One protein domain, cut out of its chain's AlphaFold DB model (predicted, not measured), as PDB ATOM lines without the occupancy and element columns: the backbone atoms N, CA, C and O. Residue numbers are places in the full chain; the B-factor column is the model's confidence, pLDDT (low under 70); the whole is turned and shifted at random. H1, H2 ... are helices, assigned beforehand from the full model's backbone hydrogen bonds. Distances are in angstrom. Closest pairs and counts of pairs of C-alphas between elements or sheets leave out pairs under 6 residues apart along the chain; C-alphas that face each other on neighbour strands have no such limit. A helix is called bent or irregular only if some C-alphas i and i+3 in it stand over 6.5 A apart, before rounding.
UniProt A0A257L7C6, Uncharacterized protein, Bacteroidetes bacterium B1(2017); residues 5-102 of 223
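What this domain is: This is residues 5 to 102 of the 223 residues of an uncharacterized protein of Bacteroidetes bacterium B1(2017) (UniProt A0A257L7C6). Look first for four helices, H1 to H4, side by side in an up-and-down bundle, each running against the one before it; the longest, H4, has its centre nearest to the mean of the C-alphas. Past the last residue of H4 the chain leaves the bundle, residues 83 to 88 stick out, and after short H5 the helix H6 folds back toward the first residues of H3. The printed part has 98 residues, with six named helices in the order H1 to H6 and no named strand; its class is all helix. It is compact, with a radius of gyration of the C-alphas of 13.8 A, and spans 42 by 28 by 20 A, only just elongated.

How they stand to each other: Begin at H4, residues 61 to 81, which has a kink of 56 degrees near residue 68 and is irregular: C-alphas 65 and 68 are 7.7 A apart. It touches H1, residues 5 to 21, at a shallow tilt of 9 degrees, opposite ways; the closest C-alphas, those of Val 11 and Leu 73, are 6.1 A apart. It touches H3, residues 46 to 59, at a shallow tilt of 16 degrees, opposite ways, closest at the C-alphas of Leu 57 and Ser 64, 5.8 A; the two form a helical hairpin. H2, residues 28 to 39, only just touches H4, with 3 pairs of C-alphas within 8 A and with its residue 39 alone; the closest C-alphas, those of Ile 39 and Leu 74, are 5.5 A apart. H1 and H2 form a hairpin, closest at the C-alphas of Gln 16 and Ala 32, 5.7 A, at a shallow tilt of 33 degrees, only just short of steep. H2 and H3 form another, touching through residues 35 to 39 and 49 to 53 alone, with the C-alphas of Ile 38 and Arg 49 closest at 5.9 A. H1 and H3 are apart. H6, residues 92 to 101, is close to H3 but not clearly touching, with the C-alphas of Leu 47 and Ile 97 closest at 6.8 A. H5, residues 86 to 89, is close to H6 but not clearly touching, and apart from H4. In H1, H3 and H6 every O i to N i+4 pair is within hydrogen-bond range, against 7 of 8 in H2 and 12 of 17 in H4; H5 is too short for such a pair.

Where its parts are: Find C-alpha 61 at (-13.309, 10.752, -1.883); from there H4 runs 28.5 A to C-alpha 81. H1 begins at C-alpha 5, (-12.865, 24.673, -29.763), and is 24.0 A long. H3 measures 20.1 A, H2 16.7 A and H6 14.3 A, ending at C-alpha 101, (-29.659, 16.563, -12.611).

The domain as a whole: The C-alphas farthest apart, those of Ala 26 and Asp 87, are 42.4 A apart. The printed part has no cut, and no link is long. The mean pLDDT of the printed part is 90.3; look for values under 70 at residues 5, 26, 28 and 82 to 83.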
ATOM      1  N   ASN A   5     -14.260  24.788 -30.166       66.75
ATOM      2  CA  ASN A   5     -12.865  24.673 -29.763       66.75
ATOM      3  C   ASN A   5     -12.424  25.674 -28.669       66.75
ATOM      4  O   ASN A   5     -11.579  25.318 -27.859       66.75
ATOM      5  N   SER A   6     -12.951  26.908 -28.616       75.19
ATOM      6  CA  SER A   6     -12.527  27.886 -27.587       75.19
ATOM      7  C   SER A   6     -13.115  27.536 -26.225       75.19
ATOM      8  O   SER A   6     -12.387  27.431 -25.246       75.19
ATOM      9  N   SER A   7     -14.414  27.239 -26.174       80.12
ATOM     10  CA  SER A   7     -15.078  26.839 -24.931       80.12
ATOM     11  C   SER A   7     -14.560  25.489 -24.424       80.12
ATOM     12  O   SER A   7     -14.358  25.323 -23.225       80.12
ATOM     13  N   GLN A   8     -14.215  24.551 -25.318       84.06
ATOM     14  CA  GLN A   8     -13.524  23.313 -24.936       84.06
ATOM     15  C   GLN A   8     -12.140  23.567 -24.315       84.06
ATOM     16  O   GLN A   8     -11.783  22.903 -23.337       84.06
ATOM     17  N   LEU A   9     -11.362  24.515 -24.854       89.62
ATOM     18  CA  LEU A   9     -10.072  24.907 -24.280       89.62
ATOM     19  C   LEU A   9     -10.247  25.575 -22.913       89.62
ATOM     20  O   LEU A   9      -9.523  25.222 -21.984       89.62
ATOM     21  N   ALA A  10     -11.236  26.457 -22.767       93.44
ATOM     22  CA  ALA A  10     -11.558  27.114 -21.505       93.44
ATOM     23  C   ALA A  10     -11.984  26.124 -20.413       93.44
ATOM     24  O   ALA A  10     -11.463  26.174 -19.298       93.44
ATOM     25  N   VAL A  11     -12.864  25.169 -20.738       94.12
ATOM     26  CA  VAL A  11     -13.252  24.091 -19.814       94.12
ATOM     27  C   VAL A  11     -12.028  23.276 -19.401       94.12
ATOM     28  O   VAL A  11     -11.832  23.018 -18.215       94.12
ATOM     29  N   ALA A  12     -11.182  22.878 -20.358       93.31
ATOM     30  CA  ALA A  12      -9.989  22.092 -20.058       93.31
ATOM     31  C   ALA A  12      -8.994  22.867 -19.178       93.31
ATOM     32  O   ALA A  12      -8.446  22.303 -18.229       93.31
ATOM     33  N   ALA A  13      -8.779  24.153 -19.464       95.38
ATOM     34  CA  ALA A  13      -7.918  25.030 -18.676       95.38
ATOM     35  C   ALA A  13      -8.459  25.211 -17.251       95.38
ATOM     36  O   ALA A  13      -7.707  25.059 -16.284       95.38
ATOM     37  N   SER A  14      -9.765  25.452 -17.121       97.38
ATOM     38  CA  SER A  14     -10.452  25.555 -15.834       97.38
ATOM     39  C   SER A  14     -10.324  24.274 -15.017       97.38
ATOM     40  O   SER A  14      -9.845  24.322 -13.886       97.38
ATOM     41  N   LEU A  15     -10.623  23.112 -15.607       96.06
ATOM     42  CA  LEU A  15     -10.495  21.811 -14.950       96.06
ATOM     43  C   LEU A  15      -9.060  21.544 -14.477       96.06
ATOM     44  O   LEU A  15      -8.835  21.145 -13.332       96.06
ATOM     45  N   GLN A  16      -8.071  21.772 -15.346       94.50
ATOM     46  CA  GLN A  16      -6.666  21.598 -14.979       94.50
ATOM     47  C   GLN A  16      -6.278  22.522 -13.825       94.50
ATOM     48  O   GLN A  16      -5.586  22.091 -12.900       94.50
ATOM     49  N   SER A  17      -6.727  23.776 -13.864       95.75
ATOM     50  CA  SER A  17      -6.463  24.759 -12.819       95.75
ATOM     51  C   SER A  17      -7.148  24.394 -11.500       95.75
ATOM     52  O   SER A  17      -6.497  24.440 -10.453       95.75
ATOM     53  N   LEU A  18      -8.403  23.941 -11.550       96.50
ATOM     54  CA  LEU A  18      -9.185  23.478 -10.406       96.50
ATOM     55  C   LEU A  18      -8.451  22.350  -9.672       96.50
ATOM     56  O   LEU A  18      -8.114  22.479  -8.495       96.50
ATOM     57  N   ILE A  19      -8.120  21.273 -10.389       94.62
ATOM     58  CA  ILE A  19      -7.464  20.095  -9.807       94.62
ATOM     59  C   ILE A  19      -6.053  20.432  -9.318       94.62
ATOM     60  O   ILE A  19      -5.651  20.000  -8.237       94.62
ATOM     61  N   LYS A  20      -5.300  21.245 -10.071       92.56
ATOM     62  CA  LYS A  20      -3.947  21.671  -9.690       92.56
ATOM     63  C   LYS A  20      -3.921  22.482  -8.396       92.56
ATOM     64  O   LYS A  20      -2.982  22.328  -7.612       92.56
ATOM     65  N   ASN A  21      -4.897  23.366  -8.204       92.75
ATOM     66  CA  ASN A  21      -4.943  24.280  -7.066       92.75
ATOM     67  C   ASN A  21      -5.707  23.712  -5.863       92.75
ATOM     68  O   ASN A  21      -5.594  24.256  -4.765       92.75
ATOM     69  N   TYR A  22      -6.412  22.591  -6.022       93.44
ATOM     70  CA  TYR A  22      -7.055  21.896  -4.916       93.44
ATOM     71  C   TYR A  22      -6.051  21.037  -4.131       93.44
ATOM     72  O   TYR A  22      -5.938  19.820  -4.288       93.44
ATOM     73  N   THR A  23      -5.296  21.689  -3.245       82.38
ATOM     74  CA  THR A  23      -4.182  21.068  -2.504       82.38
ATOM     75  C   THR A  23      -4.599  19.983  -1.505       82.38
ATOM     76  O   THR A  23      -3.732  19.314  -0.945       82.38
ATOM     77  N   SER A  24      -5.900  19.818  -1.254       82.25
ATOM     78  CA  SER A  24      -6.453  18.734  -0.432       82.25
ATOM     79  C   SER A  24      -6.585  17.407  -1.199       82.25
ATOM     80  O   SER A  24      -6.740  16.358  -0.575       82.25
ATOM     81  N   GLY A  25      -6.491  17.430  -2.534       72.31
ATOM     82  CA  GLY A  25      -6.608  16.248  -3.388       72.31
ATOM     83  C   GLY A  25      -5.384  15.326  -3.349       72.31
ATOM     84  O   GLY A  25      -4.233  15.766  -3.260       72.31
ATOM     85  N   ALA A  26      -5.614  14.015  -3.462       67.31
ATOM     86  CA  ALA A  26      -4.553  13.024  -3.630       67.31
ATOM     87  C   ALA A  26      -4.214  12.821  -5.122       67.31
ATOM     88  O   ALA A  26      -5.107  12.662  -5.944       67.31
ATOM     89  N   ASN A  27      -2.925  12.773  -5.486       72.00
ATOM     90  CA  ASN A  27      -2.457  12.507  -6.862       72.00
ATOM     91  C   ASN A  27      -3.042  13.440  -7.956       72.00
ATOM     92  O   ASN A  27      -3.708  13.003  -8.890       72.00
ATOM     93  N   VAL A  28      -2.717  14.730  -7.854       69.62
ATOM     94  CA  VAL A  28      -3.202  15.827  -8.717       69.62
ATOM     95  C   VAL A  28      -3.077  15.564 -10.228       69.62
ATOM     96  O   VAL A  28      -4.005  15.839 -10.979       69.62
ATOM     97  N   ALA A  29      -1.940  15.038 -10.700       70.62
ATOM     98  CA  ALA A  29      -1.692  14.904 -12.140       70.62
ATOM     99  C   ALA A  29      -2.576  13.836 -12.808       70.62
ATOM    100  O   ALA A  29      -3.092  14.074 -13.893       70.62
ATOM    101  N   GLY A  30      -2.780  12.684 -12.154       85.44
ATOM    102  CA  GLY A  30      -3.634  11.620 -12.696       85.44
ATOM    103  C   GLY A  30      -5.115  11.998 -12.689       85.44
ATOM    104  O   GLY A  30      -5.824  11.718 -13.648       85.44
ATOM    105  N   ALA A  31      -5.562  12.704 -11.646       90.06
ATOM    106  CA  ALA A  31      -6.960  13.102 -11.506       90.06
ATOM    107  C   ALA A  31      -7.427  14.032 -12.638       90.06
ATOM    108  O   ALA A  31      -8.485  13.808 -13.218       90.06
ATOM    109  N   ALA A  32      -6.625  15.040 -12.998       91.44
ATOM    110  CA  ALA A  32      -6.994  15.978 -14.059       91.44
ATOM    111  C   ALA A  32      -7.154  15.280 -15.421       91.44
ATOM    112  O   ALA A  32      -8.103  15.570 -16.148       91.44
ATOM    113  N   GLU A  33      -6.253  14.353 -15.762       91.56
ATOM    114  CA  GLU A  33      -6.315  13.593 -17.018       91.56
ATOM    115  C   GLU A  33      -7.547  12.679 -17.071       91.56
ATOM    116  O   GLU A  33      -8.261  12.671 -18.075       91.56
ATOM    117  N   GLU A  34      -7.822  11.952 -15.985       94.75
ATOM    118  CA  GLU A  34      -8.974  11.050 -15.885       94.75
ATOM    119  C   GLU A  34     -10.301  11.811 -16.000       94.75
ATOM    120  O   GLU A  34     -11.143  11.446 -16.819       94.75
ATOM    121  N   ILE A  35     -10.468  12.914 -15.261       95.56
ATOM    122  CA  ILE A  35     -11.698  13.718 -15.321       95.56
ATOM    123  C   ILE A  35     -11.855  14.387 -16.693       95.56
ATOM    124  O   ILE A  35     -12.961  14.431 -17.232       95.56
ATOM    125  N   THR A  36     -10.760  14.865 -17.299       93.44
ATOM    126  CA  THR A  36     -10.804  15.446 -18.655       93.44
ATOM    127  C   THR A  36     -11.326  14.422 -19.656       93.44
ATOM    128  O   THR A  36     -12.171  14.752 -20.486       93.44
ATOM    129  N   ALA A  37     -10.860  13.173 -19.561       94.56
ATOM    130  CA  ALA A  37     -11.305  12.099 -20.440       94.56
ATOM    131  C   ALA A  37     -12.808  11.810 -20.293       94.56
ATOM    132  O   ALA A  37     -13.459  11.560 -21.304       94.56
ATOM    133  N   ILE A  38     -13.359  11.897 -19.077       96.25
ATOM    134  CA  ILE A  38     -14.802  11.751 -18.821       96.25
ATOM    135  C   ILE A  38     -15.575  12.924 -19.441       96.25
ATOM    136  O   ILE A  38     -16.497  12.719 -20.232       96.25
ATOM    137  N   ILE A  39     -15.183  14.164 -19.125       94.25
ATOM    138  CA  ILE A  39     -15.895  15.376 -19.560       94.25
ATOM    139  C   ILE A  39     -15.847  15.556 -21.084       94.25
ATOM    140  O   ILE A  39     -16.812  16.024 -21.674       94.25
ATOM    141  N   GLN A  40     -14.756  15.174 -21.747       90.75
ATOM    142  CA  GLN A  40     -14.591  15.353 -23.195       90.75
ATOM    143  C   GLN A  40     -15.016  14.128 -24.020       90.75
ATOM    144  O   GLN A  40     -14.770  14.083 -25.227       90.75
ATOM    145  N   ASN A  41     -15.643  13.117 -23.408       92.00
ATOM    146  CA  ASN A  41     -16.073  11.918 -24.123       92.00
ATOM    147  C   ASN A  41     -17.320  12.180 -24.986       92.00
ATOM    148  O   ASN A  41     -18.443  11.888 -24.587       92.00
ATOM    149  N   GLU A  42     -17.115  12.672 -26.208       85.62
ATOM    150  CA  GLU A  42     -18.179  12.929 -27.197       85.62
ATOM    151  C   GLU A  42     -18.910  11.656 -27.679       85.62
ATOM    152  O   GLU A  42     -19.878  11.741 -28.428       85.62
ATOM    153  N   GLN A  43     -18.443  10.454 -27.313       89.19
ATOM    154  CA  GLN A  43     -19.119   9.194 -27.660       89.19
ATOM    155  C   GLN A  43     -20.118   8.735 -26.590       89.19
ATOM    156  O   GLN A  43     -20.899   7.818 -26.847       89.19
ATOM    157  N   ALA A  44     -20.066   9.326 -25.398       93.25
ATOM    158  CA  ALA A  44     -20.972   9.038 -24.296       93.25
ATOM    159  C   ALA A  44     -22.064  10.110 -24.213       93.25
ATOM    160  O   ALA A  44     -21.822  11.278 -24.519       93.25
ATOM    161  N   SER A  45     -23.264   9.721 -23.776       93.62
ATOM    162  CA  SER A  45     -24.316  10.701 -23.491       93.62
ATOM    163  C   SER A  45     -23.936  11.571 -22.287       93.62
ATOM    164  O   SER A  45     -23.097  11.183 -21.467       93.62
ATOM    165  N   PHE A  46     -24.581  12.732 -22.136       94.50
ATOM    166  CA  PHE A  46     -24.386  13.584 -20.960       94.50
ATOM    167  C   PHE A  46     -24.613  12.818 -19.646       94.50
ATOM    168  O   PHE A  46     -23.790  12.884 -18.734       94.50
ATOM    169  N   LEU A  47     -25.692  12.032 -19.570       96.19
ATOM    170  CA  LEU A  47     -26.027  11.250 -18.379       96.19
ATOM    171  C   LEU A  47     -25.010  10.137 -18.095       96.19
ATOM    172  O   LEU A  47     -24.699   9.893 -16.931       96.19
ATOM    173  N   ASP A  48     -24.462   9.495 -19.131       97.38
ATOM    174  CA  ASP A  48     -23.400   8.496 -18.950       97.38
ATOM    175  C   ASP A  48     -22.131   9.148 -18.391       97.38
ATOM    176  O   ASP A  48     -21.538   8.633 -17.444       97.38
ATOM    177  N   ARG A  49     -21.749  10.321 -18.916       97.31
ATOM    178  CA  ARG A  49     -20.602  11.096 -18.416       97.31
ATOM    179  C   ARG A  49     -20.806  11.566 -16.978       97.31
ATOM    180  O   ARG A  49     -19.880  11.470 -16.179       97.31
ATOM    181  N   ASN A  50     -22.005  12.036 -16.629       97.19
ATOM    182  CA  ASN A  50     -22.333  12.425 -15.255       97.19
ATOM    183  C   ASN A  50     -22.252  11.225 -14.293       97.19
ATOM    184  O   ASN A  50     -21.695  11.324 -13.197       97.19
ATOM    185  N   SER A  51     -22.749  10.059 -14.721       97.38
ATOM    186  CA  SER A  51     -22.641   8.819 -13.948       97.38
ATOM    187  C   SER A  51     -21.182   8.400 -13.758       97.38
ATOM    188  O   SER A  51     -20.787   8.042 -12.651       97.38
ATOM    189  N   GLU A  52     -20.365   8.471 -14.810       98.12
ATOM    190  CA  GLU A  52     -18.942   8.128 -14.746       98.12
ATOM    191  C   GLU A  52     -18.161   9.096 -13.842       98.12
ATOM    192  O   GLU A  52     -17.336   8.656 -13.038       98.12
ATOM    193  N   LEU A  53     -18.471  10.397 -13.902       97.62
ATOM    194  CA  LEU A  53     -17.911  11.409 -13.004       97.62
ATOM    195  C   LEU A  53     -18.275  11.125 -11.539       97.62
ATOM    196  O   LEU A  53     -17.405  11.156 -10.668       97.62
ATOM    197  N   THR A  54     -19.539  10.785 -11.276       96.62
ATOM    198  CA  THR A  54     -20.014  10.423  -9.931       96.62
ATOM    199  C   THR A  54     -19.283   9.187  -9.402       96.62
ATOM    200  O   THR A  54     -18.735   9.213  -8.301       96.62
ATOM    201  N   GLU A  55     -19.178   8.121 -10.201       97.12
ATOM    202  CA  GLU A  55     -18.427   6.919  -9.818       97.12
ATOM    203  C   GLU A  55     -16.936   7.195  -9.586       97.12
ATOM    204  O   GLU A  55     -16.286   6.529  -8.770       97.12
ATOM    205  N   TRP A  56     -16.355   8.126 -10.346       96.50
ATOM    206  CA  TRP A  56     -14.972   8.540 -10.156       96.50
ATOM    207  C   TRP A  56     -14.800   9.253  -8.811       96.50
ATOM    208  O   TRP A  56     -13.867   8.926  -8.073       96.50
ATOM    209  N   LEU A  57     -15.720  10.153  -8.451       95.62
ATOM    210  CA  LEU A  57     -15.720  10.862  -7.167       95.62
ATOM    211  C   LEU A  57     -15.896   9.912  -5.976       95.62
ATOM    212  O   LEU A  57     -15.173  10.041  -4.989       95.62
ATOM    213  N   GLU A  58     -16.761   8.899  -6.089       95.12
ATOM    214  CA  GLU A  58     -16.919   7.851  -5.065       95.12
ATOM    215  C   GLU A  58     -15.616   7.075  -4.809       95.12
ATOM    216  O   GLU A  58     -15.312   6.697  -3.678       95.12
ATOM    217  N   LYS A  59     -14.817   6.833  -5.857       94.69
ATOM    218  CA  LYS A  59     -13.517   6.143  -5.747       94.69
ATOM    219  C   LYS A  59     -12.402   7.073  -5.259       94.69
ATOM    220  O   LYS A  59     -11.381   6.587  -4.771       94.69
ATOM    221  N   ASN A  60     -12.595   8.383  -5.386       93.31
ATOM    222  CA  ASN A  60     -11.612   9.418  -5.097       93.31
ATOM    223  C   ASN A  60     -12.173  10.439  -4.094       93.31
ATOM    224  O   ASN A  60     -12.149  11.642  -4.351       93.31
ATOM    225  N   GLU A  61     -12.624   9.961  -2.925       91.50
ATOM    226  CA  GLU A  61     -13.309  10.752  -1.883       91.50
ATOM    227  C   GLU A  61     -12.604  12.072  -1.519       91.50
ATOM    228  O   GLU A  61     -13.265  13.035  -1.131       91.50
ATOM    229  N   SER A  62     -11.274  12.154  -1.679       92.44
ATOM    230  CA  SER A  62     -10.516  13.388  -1.450       92.44
ATOM    231  C   SER A  62     -10.941  14.551  -2.342       92.44
ATOM    232  O   SER A  62     -10.596  15.668  -2.004       92.44
ATOM    233  N   TYR A  63     -11.632  14.308  -3.460       93.75
ATOM    234  CA  TYR A  63     -12.129  15.329  -4.390       93.75
ATOM    235  C   TYR A  63     -13.642  15.559  -4.284       93.75
ATOM    236  O   TYR A  63     -14.189  16.311  -5.082       93.75
ATOM    237  N   SER A  64     -14.324  14.927  -3.323       92.62
ATOM    238  CA  SER A  64     -15.786  15.019  -3.176       92.62
ATOM    239  C   SER A  64     -16.293  16.454  -3.011       92.62
ATOM    240  O   SER A  64     -17.346  16.779  -3.542       92.62
ATOM    241  N   GLU A  65     -15.517  17.328  -2.363       94.44
ATOM    242  CA  GLU A  65     -15.844  18.756  -2.232       94.44
ATOM    243  C   GLU A  65     -15.914  19.478  -3.591       94.44
ATOM    244  O   GLU A  65     -16.562  20.505  -3.697       94.44
ATOM    245  N   LEU A  66     -15.282  18.955  -4.650       96.06
ATOM    246  CA  LEU A  66     -15.315  19.553  -5.989       96.06
ATOM    247  C   LEU A  66     -16.470  19.044  -6.863       96.06
ATOM    248  O   LEU A  66     -16.518  19.408  -8.037       96.06
ATOM    249  N   ALA A  67     -17.351  18.183  -6.343       96.38
ATOM    250  CA  ALA A  67     -18.376  17.505  -7.139       96.38
ATOM    251  C   ALA A  67     -19.215  18.482  -7.977       96.38
ATOM    252  O   ALA A  67     -19.311  18.306  -9.192       96.38
ATOM    253  N   ASP A  68     -19.724  19.542  -7.351       97.12
ATOM    254  CA  ASP A  68     -20.564  20.535  -8.022       97.12
ATOM    255  C   ASP A  68     -19.788  21.318  -9.085       97.12
ATOM    256  O   ASP A  68     -20.237  21.438 -10.217       97.12
ATOM    257  N   MET A  69     -18.558  21.747  -8.783       97.25
ATOM    258  CA  MET A  69     -17.703  22.446  -9.755       97.25
ATOM    259  C   MET A  69     -17.361  21.583 -10.975       97.25
ATOM    260  O   MET A  69     -17.250  22.085 -12.094       97.25
ATOM    261  N   LEU A  70     -17.152  20.280 -10.772       97.62
ATOM    262  CA  LEU A  70     -16.884  19.348 -11.866       97.62
ATOM    263  C   LEU A  70     -18.138  19.082 -12.698       97.62
ATOM    264  O   LEU A  70     -18.033  18.957 -13.921       97.62
ATOM    265  N   PHE A  71     -19.307  19.033 -12.057       98.12
ATOM    266  CA  PHE A  71     -20.587  18.980 -12.749       98.12
ATOM    267  C   PHE A  71     -20.844  20.253 -13.568       98.12
ATOM    268  O   PHE A  71     -21.215  20.156 -14.736       98.12
ATOM    269  N   ASP A  72     -20.569  21.436 -13.020       97.88
ATOM    270  CA  ASP A  72     -20.735  22.704 -13.738       97.88
ATOM    271  C   ASP A  72     -19.880  22.725 -15.012       97.88
ATOM    272  O   ASP A  72     -20.371  23.022 -16.100       97.88
ATOM    273  N   LEU A  73     -18.611  22.312 -14.916       97.12
ATOM    274  CA  LEU A  73     -17.720  22.200 -16.077       97.12
ATOM    275  C   LEU A  73     -18.191  21.147 -17.090       97.12
ATOM    276  O   LEU A  73     -18.053  21.356 -18.298       97.12
ATOM    277  N   LEU A  74     -18.757  20.031 -16.620       96.69
ATOM    278  CA  LEU A  74     -19.382  19.019 -17.472       96.69
ATOM    279  C   LEU A  74     -20.566  19.612 -18.253       96.69
ATOM    280  O   LEU A  74     -20.664  19.371 -19.459       96.69
ATOM    281  N   MET A  75     -21.429  20.381 -17.582       95.25
ATOM    282  CA  MET A  75     -22.596  21.035 -18.176       95.25
ATOM    283  C   MET A  75     -22.184  22.101 -19.192       95.25
ATOM    284  O   MET A  75     -22.638  22.075 -20.333       95.25
ATOM    285  N   VAL A  76     -21.247  22.980 -18.834       94.12
ATOM    286  CA  VAL A  76     -20.718  24.017 -19.736       94.12
ATOM    287  C   VAL A  76     -20.067  23.389 -20.966       94.12
ATOM    288  O   VAL A  76     -20.270  23.853 -22.090       94.12
ATOM    289  N   GLN A  77     -19.316  22.296 -20.796       92.94
ATOM    290  CA  GLN A  77     -18.761  21.563 -21.932       92.94
ATOM    291  C   GLN A  77     -19.865  21.006 -22.827       92.94
ATOM    292  O   GLN A  77     -19.772  21.136 -24.042       92.94
ATOM    293  N   PHE A  78     -20.898  20.404 -22.240       91.56
ATOM    294  CA  PHE A  78     -21.997  19.806 -22.989       91.56
ATOM    295  C   PHE A  78     -22.787  20.848 -23.790       91.56
ATOM    296  O   PHE A  78     -23.064  20.643 -24.973       91.56
ATOM    297  N   LEU A  79     -23.085  21.992 -23.172       89.00
ATOM    298  CA  LEU A  79     -23.799  23.095 -23.812       89.00
ATOM    299  C   LEU A  79     -22.968  23.786 -24.901       89.00
ATOM    300  O   LEU A  79     -23.533  24.292 -25.863       89.00
ATOM    301  N   SER A  80     -21.636  23.786 -24.782       82.56
ATOM    302  CA  SER A  80     -20.739  24.451 -25.742       82.56
ATOM    303  C   SER A  80     -20.172  23.545 -26.843       82.56
ATOM    304  O   SER A  80     -19.732  24.038 -27.886       82.56
ATOM    305  N   ALA A  81     -20.144  22.227 -26.636       76.25
ATOM    306  CA  ALA A  81     -19.615  21.273 -27.611       76.25
ATOM    307  C   ALA A  81     -20.557  21.067 -28.803       76.25
ATOM    308  O   ALA A  81     -20.093  20.782 -29.911       76.25
ATOM    309  N   GLU A  82     -21.861  21.247 -28.596       68.38
ATOM    310  CA  GLU A  82     -22.883  21.047 -29.613       68.38
ATOM    311  C   GLU A  82     -23.678  22.332 -29.854       68.38
ATOM    312  O   GLU A  82     -23.974  23.098 -28.945       68.38
ATOM    313  N   LEU A  83     -24.032  22.576 -31.118       65.81
ATOM    314  CA  LEU A  83     -25.013  23.602 -31.460       65.81
ATOM    315  C   LEU A  83     -26.397  23.064 -31.099       65.81
ATOM    316  O   LEU A  83     -27.072  22.469 -31.943       65.81
ATOM    317  N   HIS A  84     -26.802  23.279 -29.854       74.75
ATOM    318  CA  HIS A  84     -28.173  23.043 -29.420       74.75
ATOM    319  C   HIS A  84     -29.077  24.089 -30.076       74.75
ATOM    320  O   HIS A  84     -28.870  25.294 -29.935       74.75
ATOM    321  N   SER A  85     -30.049  23.647 -30.872       73.94
ATOM    322  CA  SER A  85     -31.108  24.539 -31.361       73.94
ATOM    323  C   SER A  85     -32.017  24.948 -30.204       73.94
ATOM    324  O   SER A  85     -32.157  24.174 -29.268       73.94
ATOM    325  N   GLU A  86     -32.725  26.075 -30.299       77.19
ATOM    326  CA  GLU A  86     -33.768  26.432 -29.315       77.19
ATOM    327  C   GLU A  86     -34.753  25.263 -29.083       77.19
ATOM    328  O   GLU A  86     -35.018  24.892 -27.946       77.19
ATOM    329  N   ASP A  87     -35.154  24.564 -30.153       85.44
ATOM    330  CA  ASP A  87     -36.024  23.376 -30.092       85.44
ATOM    331  C   ASP A  87     -35.422  22.179 -29.313       85.44
ATOM    332  O   ASP A  87     -36.138  21.235 -28.972       85.44
ATOM    333  N   TYR A  88     -34.104  22.162 -29.067       87.31
ATOM    334  CA  TYR A  88     -33.456  21.103 -28.284       87.31
ATOM    335  C   TYR A  88     -33.850  21.195 -26.810       87.31
ATOM    336  O   TYR A  88     -34.107  20.165 -26.185       87.31
ATOM    337  N   PHE A  89     -33.979  22.412 -26.281       88.12
ATOM    338  CA  PHE A  89     -34.380  22.646 -24.893       88.12
ATOM    339  C   PHE A  89     -35.856  22.286 -24.641       88.12
ATOM    340  O   PHE A  89     -36.240  21.972 -23.521       88.12
ATOM    341  N   ASP A  90     -36.667  22.178 -25.696       90.62
ATOM    342  CA  ASP A  90     -38.029  21.629 -25.629       90.62
ATOM    343  C   ASP A  90     -38.084  20.094 -25.792       90.62
ATOM    344  O   ASP A  90     -39.158  19.476 -25.762       90.62
ATOM    345  N   SER A  91     -36.942  19.437 -26.009       92.69
ATOM    346  CA  SER A  91     -36.905  18.015 -26.351       92.69
ATOM    347  C   SER A  91     -37.133  17.100 -25.137       92.69
ATOM    348  O   SER A  91     -36.783  17.438 -24.004       92.69
ATOM    349  N   PRO A  92     -37.669  15.877 -25.335       94.31
ATOM    350  CA  PRO A  92     -37.752  14.880 -24.266       94.31
ATOM    351  C   PRO A  92     -36.392  14.484 -23.681       94.31
ATOM    352  O   PRO A  92     -36.337  14.025 -22.546       94.31
ATOM    353  N   GLU A  93     -35.321  14.620 -24.464       91.69
ATOM    354  CA  GLU A  93     -33.958  14.324 -24.032       91.69
ATOM    355  C   GLU A  93     -33.473  15.356 -23.013       91.69
ATOM    356  O   GLU A  93     -33.073  14.972 -21.917       91.69
ATOM    357  N   TRP A  94     -33.598  16.648 -23.330       93.88
ATOM    358  CA  TRP A  94     -33.247  17.723 -22.402       93.88
ATOM    359  C   TRP A  94     -34.080  17.661 -21.119       93.88
ATOM    360  O   TRP A  94     -33.534  17.707 -20.021       93.88
ATOM    361  N   ASN A  95     -35.388  17.415 -21.245       93.56
ATOM    362  CA  ASN A  95     -36.256  17.194 -20.087       93.56
ATOM    363  C   ASN A  95     -35.771  16.027 -19.202       93.56
ATOM    364  O   ASN A  95     -35.893  16.086 -17.980       93.56
ATOM    365  N   ASP A  96     -35.263  14.937 -19.784       95.75
ATOM    366  CA  ASP A  96     -34.718  13.810 -19.015       95.75
ATOM    367  C   ASP A  96     -33.388  14.173 -18.336       95.75
ATOM    368  O   ASP A  96     -33.161  13.754 -17.201       95.75
ATOM    369  N   ILE A  97     -32.548  14.975 -19.000       94.81
ATOM    370  CA  ILE A  97     -31.317  15.530 -18.426       94.81
ATOM    371  C   ILE A  97     -31.653  16.403 -17.215       94.81
ATOM    372  O   ILE A  97     -31.250  16.045 -16.110       94.81
ATOM    373  N   GLU A  98     -32.455  17.459 -17.393       92.88
ATOM    374  CA  GLU A  98     -32.832  18.383 -16.316       92.88
ATOM    375  C   GLU A  98     -33.394  17.638 -15.108       92.88
ATOM    376  O   GLU A  98     -32.880  17.779 -14.002       92.88
ATOM    377  N   ASN A  99     -34.399  16.776 -15.315       94.50
ATOM    378  CA  ASN A  99     -35.053  16.052 -14.221       94.50
ATOM    379  C   ASN A  99     -34.095  15.149 -13.432       94.50
ATOM    380  O   ASN A  99     -34.315  14.912 -12.243       94.50
ATOM    381  N   LYS A 100     -33.069  14.596 -14.085       95.62
ATOM    382  CA  LYS A 100     -32.087  13.715 -13.440       95.62
ATOM    383  C   LYS A 100     -30.934  14.472 -12.802       95.62
ATOM    384  O   LYS A 100     -30.206  13.858 -12.022       95.62
ATOM    385  N   THR A 101     -30.766  15.753 -13.118       94.12
ATOM    386  CA  THR A 101     -29.659  16.563 -12.611       94.12
ATOM    387  C   THR A 101     -30.081  17.773 -11.782       94.12
ATOM    388  O   THR A 101     -29.241  18.616 -11.502       94.12
ATOM    389  N   LEU A 102     -31.342  17.840 -11.339       89.81
ATOM    390  CA  LEU A 102     -31.864  18.932 -10.500       89.81
ATOM    391  C   LEU A 102     -31.054  19.184  -9.218       89.81
ATOM    392  O   LEU A 102     -30.995  20.313  -8.749       89.81
TER     393      LEU A 102